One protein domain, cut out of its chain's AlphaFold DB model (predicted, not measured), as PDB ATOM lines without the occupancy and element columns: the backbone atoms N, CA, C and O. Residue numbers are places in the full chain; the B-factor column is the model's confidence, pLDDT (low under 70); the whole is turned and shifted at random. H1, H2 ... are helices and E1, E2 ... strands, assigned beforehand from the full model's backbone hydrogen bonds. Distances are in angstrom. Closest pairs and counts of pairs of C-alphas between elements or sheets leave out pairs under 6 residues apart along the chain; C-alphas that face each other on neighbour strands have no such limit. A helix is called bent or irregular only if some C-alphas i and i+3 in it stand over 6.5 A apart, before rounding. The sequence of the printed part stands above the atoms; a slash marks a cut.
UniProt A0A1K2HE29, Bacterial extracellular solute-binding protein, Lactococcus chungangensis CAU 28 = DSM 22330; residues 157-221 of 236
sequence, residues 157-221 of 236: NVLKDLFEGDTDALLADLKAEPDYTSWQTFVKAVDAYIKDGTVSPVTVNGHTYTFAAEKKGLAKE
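Overview. This is residues 157 to 221 of the 236 residues of the protein "Bacterial extracellular solute-binding protein" of Lactococcus chungangensis CAU 28 = DSM 22330 (UniProt A0A1K2HE29). One long helix, H3, runs along the long axis of a small body, with the short hairpin of E1 and E2 packed by E1 on its residues 182 to 190. H2 packs on the same hairpin, while H1 and the short H4 pack together toward the other end of the body. The printed part has 65 residues, with the named elements in the order H1, H2, H3, E1, E2, H4, and the two-stranded sheet is antiparallel. The class is mostly helix; the whole is compact and rounded, with a radius of gyration of the C-alphas of 11.0 A and spans of 30 by 21 by 16 A.

Along the chain. H1 is residues 157 to 162, beginning at C-alpha 157 (256.581, 192.457, 215.043), and H2 is residues 167 to 176, 14.2 A long. H3, residues 180 to 196, is 24.3 A long and begins at C-alpha 180 (244.613, 186.500, 234.918). E1 is residues 202 to 204 and E2 residues 207 to 209. H4, residues 217 to 220, ends at C-alpha 220 (266.552, 186.246, 218.965); it is neither bent nor irregular, but only just: C-alphas 217 and 220 are 6.1 A apart.

Arrangement. H1 and H4 touch, closest at the C-alphas of Asp 161 and Ala 219, 5.7 A. H1 and H2 are close but not clearly touching, about perpendicular at 88 degrees, closest at the C-alphas of Lys 160 and Thr 167, 5.5 A. The closest C-alphas of H2 and E1 are those of Asp 173 and Val 204, 6.0 A; those of H3 and E1 are Phe 186 and Val 202, 6.0 A. In the hairpin of E1 and E2, N 202 and O 209 are within hydrogen-bond range at 2.9 A. In H1, H2 and H3 every O i to N i+4 pair is within hydrogen-bond range; H4 is too short for such a pair.

Size, cuts and confidence. The C-alphas farthest apart, of Pro 178 and Glu 221, are 29.7 A apart. The printed part has no cut and no long link. No printed residue is under 70 in pLDDT.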
ATOM      1  N   ASN A 157     255.465 193.143 215.688       96.19
ATOM      2  CA  ASN A 157     256.581 192.457 215.043       96.19
ATOM      3  C   ASN A 157     257.218 191.437 215.989       96.19
ATOM      4  O   ASN A 157     257.486 190.314 215.575       96.19
ATOM      5  N   VAL A 158     257.365 191.785 217.272       95.81
ATOM      6  CA  VAL A 158     257.828 190.842 218.300       95.81
ATOM      7  C   VAL A 158     256.853 189.673 218.428       95.81
ATOM      8  O   VAL A 158     257.272 188.519 218.429       95.81
ATOM      9  N   LEU A 159     255.545 189.948 218.458       96.69
ATOM     10  CA  LEU A 159     254.523 188.901 218.553       96.69
ATOM     11  C   LEU A 159     254.548 187.946 217.343       96.69
ATOM     12  O   LEU A 159     254.448 186.732 217.512       96.69
ATOM     13  N   LYS A 160     254.744 188.486 216.132       97.50
ATOM     14  CA  LYS A 160     254.905 187.719 214.887       97.50
ATOM     15  C   LYS A 160     256.171 186.858 214.868       97.50
ATOM     16  O   LYS A 160     256.184 185.780 214.278       97.50
ATOM     17  N   ASP A 161     257.249 187.345 215.469       97.38
ATOM     18  CA  ASP A 161     258.508 186.609 215.539       97.38
ATOM     19  C   ASP A 161     258.482 185.509 216.614       97.38
ATOM     20  O   ASP A 161     259.189 184.512 216.476       97.38
ATOM     21  N   LEU A 162     257.635 185.649 217.640       97.00
ATOM     22  CA  LEU A 162     257.421 184.641 218.683       97.00
ATOM     23  C   LEU A 162     256.502 183.493 218.241       97.00
ATOM     24  O   LEU A 162     256.773 182.345 218.587       97.00
ATOM     25  N   PHE A 163     255.427 183.771 217.498       97.25
ATOM     26  CA  PHE A 163     254.372 182.796 217.185       97.25
ATOM     27  C   PHE A 163     254.243 182.501 215.688       97.25
ATOM     28  O   PHE A 163     254.527 183.343 214.837       97.25
ATOM     29  N   GLU A 164     253.786 181.296 215.354       95.12
ATOM     30  CA  GLU A 164     253.321 180.984 214.001       95.12
ATOM     31  C   GLU A 164     251.856 181.394 213.807       95.12
ATOM     32  O   GLU A 164     251.075 181.477 214.756       95.12
ATOM     33  N   GLY A 165     251.465 181.588 212.548       93.94
ATOM     34  CA  GLY A 165     250.076 181.845 212.176       93.94
ATOM     35  C   GLY A 165     249.676 183.318 212.240       93.94
ATOM     36  O   GLY A 165     250.439 184.205 211.854       93.94
ATOM     37  N   ASP A 166     248.429 183.563 212.643       96.81
ATOM     38  CA  ASP A 166     247.794 184.877 212.569       96.81
ATOM     39  C   ASP A 166     248.093 185.725 213.816       96.81
ATOM     40  O   ASP A 166     247.509 185.548 214.889       96.81
ATOM     41  N   THR A 167     249.011 186.679 213.654       97.44
ATOM     42  CA  THR A 167     249.389 187.640 214.697       97.44
ATOM     43  C   THR A 167     248.233 188.554 215.110       97.44
ATOM     44  O   THR A 167     248.172 188.961 216.270       97.44
ATOM     45  N   ASP A 168     247.319 188.890 214.196       98.00
ATOM     46  CA  ASP A 168     246.194 189.776 214.500       98.00
ATOM     47  C   ASP A 168     245.137 189.059 215.334       98.00
ATOM     48  O   ASP A 168     244.603 189.655 216.273       98.00
ATOM     49  N   ALA A 169     244.906 187.772 215.062       98.06
ATOM     50  CA  ALA A 169     244.063 186.930 215.902       98.06
ATOM     51  C   ALA A 169     244.634 186.809 217.325       98.06
ATOM     52  O   ALA A 169     243.926 187.091 218.288       98.06
ATOM     53  N   LEU A 170     245.929 186.487 217.463       97.56
ATOM     54  CA  LEU A 170     246.577 186.409 218.780       97.56
ATOM     55  C   LEU A 170     246.494 187.742 219.532       97.56
ATOM     56  O   LEU A 170     246.172 187.769 220.714       97.56
ATOM     57  N   LEU A 171     246.743 188.867 218.857       97.56
ATOM     58  CA  LEU A 171     246.623 190.186 219.477       97.56
ATOM     59  C   LEU A 171     245.191 190.488 219.939       97.56
ATOM     60  O   LEU A 171     245.008 191.102 220.991       97.56
ATOM     61  N   ALA A 172     244.183 190.116 219.149       97.88
ATOM     62  CA  ALA A 172     242.784 190.298 219.519       97.88
ATOM     63  C   ALA A 172     242.431 189.472 220.764       97.88
ATOM     64  O   ALA A 172     241.811 190.004 221.684       97.88
ATOM     65  N   ASP A 173     242.901 188.229 220.835       97.75
ATOM     66  CA  ASP A 173     242.657 187.356 221.980       97.75
ATOM     67  C   ASP A 173     243.424 187.782 223.231       97.75
ATOM     68  O   ASP A 173     242.845 187.789 224.313       97.75
ATOM     69  N   LEU A 174     244.666 188.261 223.110       96.50
ATOM     70  CA  LEU A 174     245.404 188.835 224.248       96.50
ATOM     71  C   LEU A 174     244.700 190.069 224.834       96.50
ATOM     72  O   LEU A 174     244.779 190.307 226.034       96.50
ATOM     73  N   LYS A 175     244.004 190.856 224.002       95.81
ATOM     74  CA  LYS A 175     243.193 191.997 224.464       95.81
ATOM     75  C   LYS A 175     241.877 191.571 225.113       95.81
ATOM     76  O   LYS A 175     241.333 192.336 225.905       95.81
ATOM     77  N   ALA A 176     241.343 190.418 224.720       96.62
ATOM     78  CA  ALA A 176     240.053 189.918 225.176       96.62
ATOM     79  C   ALA A 176     240.160 188.949 226.363       96.62
ATOM     80  O   ALA A 176     239.143 188.725 227.010       96.62
ATOM     81  N   GLU A 177     241.352 188.409 226.649       95.62
ATOM     82  CA  GLU A 177     241.624 187.452 227.727       95.62
ATOM     83  C   GLU A 177     241.165 187.989 229.096       95.62
ATOM     84  O   GLU A 177     241.787 188.909 229.639       95.62
ATOM     85  N   PRO A 178     240.082 187.436 229.677       94.06
ATOM     86  CA  PRO A 178     239.555 187.923 230.944       94.06
ATOM     87  C   PRO A 178     240.216 187.263 232.163       94.06
ATOM     88  O   PRO A 178     240.046 187.756 233.279       94.06
ATOM     89  N   ASP A 179     240.924 186.140 231.988       94.94
ATOM     90  CA  ASP A 179     241.474 185.351 233.084       94.94
ATOM     91  C   ASP A 179     242.962 185.638 233.324       94.94
ATOM     92  O   ASP A 179     243.852 185.347 232.521       94.94
ATOM     93  N   TYR A 180     243.251 186.159 234.516       93.88
ATOM     94  CA  TYR A 180     244.613 186.500 234.918       93.88
ATOM     95  C   TYR A 180     245.530 185.269 235.013       93.88
ATOM     96  O   TYR A 180     246.727 185.370 234.742       93.88
ATOM     97  N   THR A 181     244.994 184.095 235.358       95.12
ATOM     98  CA  THR A 181     245.793 182.858 235.448       95.12
ATOM     99  C   THR A 181     246.248 182.394 234.062       95.12
ATOM    100  O   THR A 181     247.402 181.991 233.878       95.12
ATOM    101  N   SER A 182     245.365 182.498 233.071       94.06
ATOM    102  CA  SER A 182     245.632 182.203 231.663       94.06
ATOM    103  C   SER A 182     246.653 183.186 231.094       94.06
ATOM    104  O   SER A 182     247.657 182.757 230.522       94.06
ATOM    105  N   TRP A 183     246.511 184.483 231.393       94.44
ATOM    106  CA  TRP A 183     247.531 185.491 231.083       94.44
ATOM    107  C   TRP A 183     248.905 185.158 231.693       94.44
ATOM    108  O   TRP A 183     249.919 185.159 230.995       94.44
ATOM    109  N   GLN A 184     248.970 184.800 232.980       95.56
ATOM    110  CA  GLN A 184     250.228 184.398 233.623       95.56
ATOM    111  C   GLN A 184     250.846 183.151 232.979       95.56
ATOM    112  O   GLN A 184     252.071 183.032 232.899       95.56
ATOM    113  N   THR A 185     250.011 182.215 232.538       96.19
ATOM    114  CA  THR A 185     250.455 181.000 231.847       96.19
ATOM    115  C   THR A 185     251.056 181.342 230.485       96.19
ATOM    116  O   THR A 185     252.150 180.870 230.177       96.19
ATOM    117  N   PHE A 186     250.410 182.228 229.720       96.50
ATOM    118  CA  PHE A 186     250.955 182.773 228.477       96.50
ATOM    119  C   PHE A 186     252.324 183.432 228.705       96.50
ATOM    120  O   PHE A 186     253.299 183.066 228.052       96.50
ATOM    121  N   VAL A 187     252.434 184.328 229.690       96.44
ATOM    122  CA  VAL A 187     253.691 185.020 230.033       96.44
ATOM    123  C   VAL A 187     254.812 184.033 230.369       96.44
ATOM    124  O   VAL A 187     255.924 184.175 229.869       96.44
ATOM    125  N   LYS A 188     254.535 183.009 231.187       96.81
ATOM    126  CA  LYS A 188     255.527 181.978 231.543       96.81
ATOM    127  C   LYS A 188     255.976 181.159 230.336       96.81
ATOM    128  O   LYS A 188     257.145 180.803 230.252       96.81
ATOM    129  N   ALA A 189     255.066 180.866 229.411       97.12
ATOM    130  CA  ALA A 189     255.409 180.156 228.189       97.12
ATOM    131  C   ALA A 189     256.303 181.010 227.274       97.12
ATOM    132  O   ALA A 189     257.288 180.504 226.744       97.12
ATOM    133  N   VAL A 190     256.016 182.314 227.153       97.00
ATOM    134  CA  VAL A 190     256.877 183.256 226.417       97.00
ATOM    135  C   VAL A 190     258.253 183.366 227.085       97.00
ATOM    136  O   VAL A 190     259.267 183.331 226.394       97.00
ATOM    137  N   ASP A 191     258.317 183.435 228.418       97.19
ATOM    138  CA  ASP A 191     259.579 183.463 229.173       97.19
ATOM    139  C   ASP A 191     260.424 182.200 228.947       97.19
ATOM    140  O   ASP A 191     261.624 182.301 228.691       97.19
ATOM    141  N   ALA A 192     259.803 181.016 228.979       96.94
ATOM    142  CA  ALA A 192     260.481 179.754 228.685       96.94
ATOM    143  C   ALA A 192     261.034 179.750 227.251       96.94
ATOM    144  O   ALA A 192     262.230 179.540 227.047       96.94
ATOM    145  N   TYR A 193     260.210 180.113 226.264       97.44
ATOM    146  CA  TYR A 193     260.650 180.240 224.875       97.44
ATOM    147  C   TYR A 193     261.852 181.190 224.725       97.44
ATOM    148  O   TYR A 193     262.839 180.862 224.059       97.44
ATOM    149  N   ILE A 194     261.817 182.350 225.389       96.19
ATOM    150  CA  ILE A 194     262.912 183.328 225.381       96.19
ATOM    151  C   ILE A 194     264.171 182.781 226.066       96.19
ATOM    152  O   ILE A 194     265.272 183.034 225.581       96.19
ATOM    153  N   LYS A 195     264.072 182.016 227.153       95.12
ATOM    154  CA  LYS A 195     265.254 181.541 227.893       95.12
ATOM    155  C   LYS A 195     265.937 180.347 227.248       95.12
ATOM    156  O   LYS A 195     267.156 180.358 227.099       95.12
ATOM    157  N   ASP A 196     265.173 179.337 226.858       93.44
ATOM    158  CA  ASP A 196     265.723 178.038 226.455       93.44
ATOM    159  C   ASP A 196     265.168 177.505 225.126       93.44
ATOM    160  O   ASP A 196     265.629 176.473 224.643       93.44
ATOM    161  N   GLY A 197     264.251 178.234 224.482       94.06
ATOM    162  CA  GLY A 197     263.652 177.820 223.213       94.06
ATOM    163  C   GLY A 197     262.548 176.773 223.367       94.06
ATOM    164  O   GLY A 197     262.187 176.138 222.378       94.06
ATOM    165  N   THR A 198     262.001 176.577 224.573       94.25
ATOM    166  CA  THR A 198     260.868 175.670 224.796       94.25
ATOM    167  C   THR A 198     259.664 176.076 223.949       94.25
ATOM    168  O   THR A 198     259.070 177.134 224.143       94.25
ATOM    169  N   VAL A 199     259.258 175.193 223.037       92.69
ATOM    170  CA  VAL A 199     258.042 175.340 222.230       92.69
ATOM    171  C   VAL A 199     256.916 174.568 222.906       92.69
ATOM    172  O   VAL A 199     256.979 173.349 223.054       92.69
ATOM    173  N   SER A 200     255.872 175.270 223.333       87.94
ATOM    174  CA  SER A 200     254.655 174.673 223.890       87.94
ATOM    175  C   SER A 200     253.422 175.397 223.354       87.94
ATOM    176  O   SER A 200     253.477 176.615 223.184       87.94
ATOM    177  N   PRO A 201     252.310 174.693 223.085       90.38
ATOM    178  CA  PRO A 201     251.058 175.361 222.766       90.38
ATOM    179  C   PRO A 201     250.628 176.238 223.944       90.38
ATOM    180  O   PRO A 201     250.691 175.808 225.096       90.38
ATOM    181  N   VAL A 202     250.157 177.445 223.656       94.56
ATOM    182  CA  VAL A 202     249.527 178.337 224.637       94.56
ATOM    183  C   VAL A 202     248.064 178.507 224.277       94.56
ATOM    184  O   VAL A 202     247.714 178.525 223.101       94.56
ATOM    185  N   THR A 203     247.204 178.616 225.283       94.94
ATOM    186  CA  THR A 203     245.795 178.956 225.072       94.94
ATOM    187  C   THR A 203     245.564 180.378 225.550       94.94
ATOM    188  O   THR A 203     245.942 180.703 226.672       94.94
ATOM    189  N   VAL A 204     244.977 181.208 224.692       96.12
ATOM    190  CA  VAL A 204     244.610 182.599 224.978       96.12
ATOM    191  C   VAL A 204     243.175 182.784 224.509       96.12
ATOM    192  O   VAL A 204     242.856 182.443 223.373       96.12
ATOM    193  N   ASN A 205     242.300 183.257 225.393       96.38
ATOM    194  CA  ASN A 205     240.875 183.463 225.144       96.38
ATOM    195  C   ASN A 205     240.181 182.233 224.510       96.38
ATOM    196  O   ASN A 205     239.328 182.341 223.633       96.38
ATOM    197  N   GLY A 206     240.586 181.029 224.933       94.44
ATOM    198  CA  GLY A 206     240.062 179.755 224.426       94.44
ATOM    199  C   GLY A 206     240.651 179.268 223.093       94.44
ATOM    200  O   GLY A 206     240.346 178.144 222.690       94.44
ATOM    201  N   HIS A 207     241.522 180.038 222.437       96.88
ATOM    202  CA  HIS A 207     242.190 179.647 221.194       96.88
ATOM    203  C   HIS A 207     243.641 179.226 221.433       96.88
ATOM    204  O   HIS A 207     244.341 179.782 222.276       96.88
ATOM    205  N   THR A 208     244.101 178.220 220.685       96.69
ATOM    206  CA  THR A 208     245.462 177.683 220.806       96.69
ATOM    207  C   THR A 208     246.412 178.326 219.803       96.69
ATOM    208  O   THR A 208     246.128 178.370 218.608       96.69
ATOM    209  N   TYR A 209     247.581 178.731 220.291       97.25
ATOM    210  CA  TYR A 209     248.678 179.298 219.517       97.25
ATOM    211  C   TYR A 209     249.965 178.525 219.769       97.25
ATOM    212  O   TYR A 209     250.179 177.986 220.857       97.25
ATOM    213  N   THR A 210     250.846 178.497 218.774       96.06
ATOM    214  CA  THR A 210     252.116 177.765 218.844       96.06
ATOM    215  C   THR A 210     253.265 178.714 218.550       96.06
ATOM    216  O   THR A 210     253.192 179.509 217.611       96.06
ATOM    217  N   PHE A 211     254.332 178.626 219.343       97.88
ATOM    218  CA  PHE A 211     255.560 179.367 219.078       97.88
ATOM    219  C   PHE A 211     256.188 178.972 217.738       97.88
ATOM    220  O   PHE A 211     256.020 177.848 217.260       97.88
ATOM    221  N   ALA A 212     256.969 179.886 217.169       96.38
ATOM    222  CA  ALA A 212     257.882 179.564 216.084       96.38
ATOM    223  C   ALA A 212     258.858 178.466 216.520       96.38
ATOM    224  O   ALA A 212     259.420 178.534 217.612       96.38
ATOM    225  N   ALA A 213     259.075 177.465 215.661       95.25
ATOM    226  CA  ALA A 213     259.887 176.287 215.995       95.25
ATOM    227  C   ALA A 213     261.328 176.643 216.407       95.25
ATOM    228  O   ALA A 213     261.929 175.959 217.229       95.25
ATOM    229  N   GLU A 214     261.857 177.735 215.857       94.19
ATOM    230  CA  GLU A 214     263.129 178.338 216.234       94.19
ATOM    231  C   GLU A 214     262.946 179.849 216.386       94.19
ATOM    232  O   GLU A 214     262.122 180.457 215.694       94.19
ATOM    233  N   LYS A 215     263.754 180.473 217.250       94.31
ATOM    234  CA  LYS A 215     263.752 181.931 217.405       94.31
ATOM    235  C   LYS A 215     264.099 182.603 216.080       94.31
ATOM    236  O   LYS A 215     265.146 182.331 215.484       94.31
ATOM    237  N   LYS A 216     263.259 183.543 215.652       95.00
ATOM    238  CA  LYS A 216     263.430 184.332 214.425       95.00
ATOM    239  C   LYS A 216     263.332 185.828 214.716       95.00
ATOM    240  O   LYS A 216     262.832 186.221 215.761       95.00
ATOM    241  N   GLY A 217     263.863 186.642 213.804       96.38
ATOM    242  CA  GLY A 217     263.791 188.105 213.879       96.38
ATOM    243  C   GLY A 217     264.155 188.674 215.254       96.38
ATOM    244  O   GLY A 217     265.186 188.307 215.822       96.38
ATOM    245  N   LEU A 218     263.293 189.542 215.784       95.19
ATOM    246  CA  LEU A 218     263.471 190.215 217.073       95.19
ATOM    247  C   LEU A 218     263.471 189.243 218.257       95.19
ATOM    248  O   LEU A 218     264.120 189.520 219.262       95.19
ATOM    249  N   ALA A 219     262.820 188.079 218.140       95.06
ATOM    250  CA  ALA A 219     262.773 187.086 219.214       95.06
ATOM    251  C   ALA A 219     264.158 186.514 219.576       95.06
ATOM    252  O   ALA A 219     264.329 185.968 220.666       95.06
ATOM    253  N   LYS A 220     265.159 186.645 218.690       95.75
ATOM    254  CA  LYS A 220     266.552 186.246 218.965       95.75
ATOM    255  C   LYS A 220     267.244 187.136 219.995       95.75
ATOM    256  O   LYS A 220     268.120 186.651 220.703       95.75
ATOM    257  N   GLU A 221     266.833 188.398 220.082       94.75
ATOM    258  CA  GLU A 221     267.481 189.425 220.905       94.75
ATOM    259  C   GLU A 221     266.765 189.644 222.248       94.75
ATOM    260  O   GLU A 221     267.240 190.396 223.099       94.75
TER     261      GLU A 221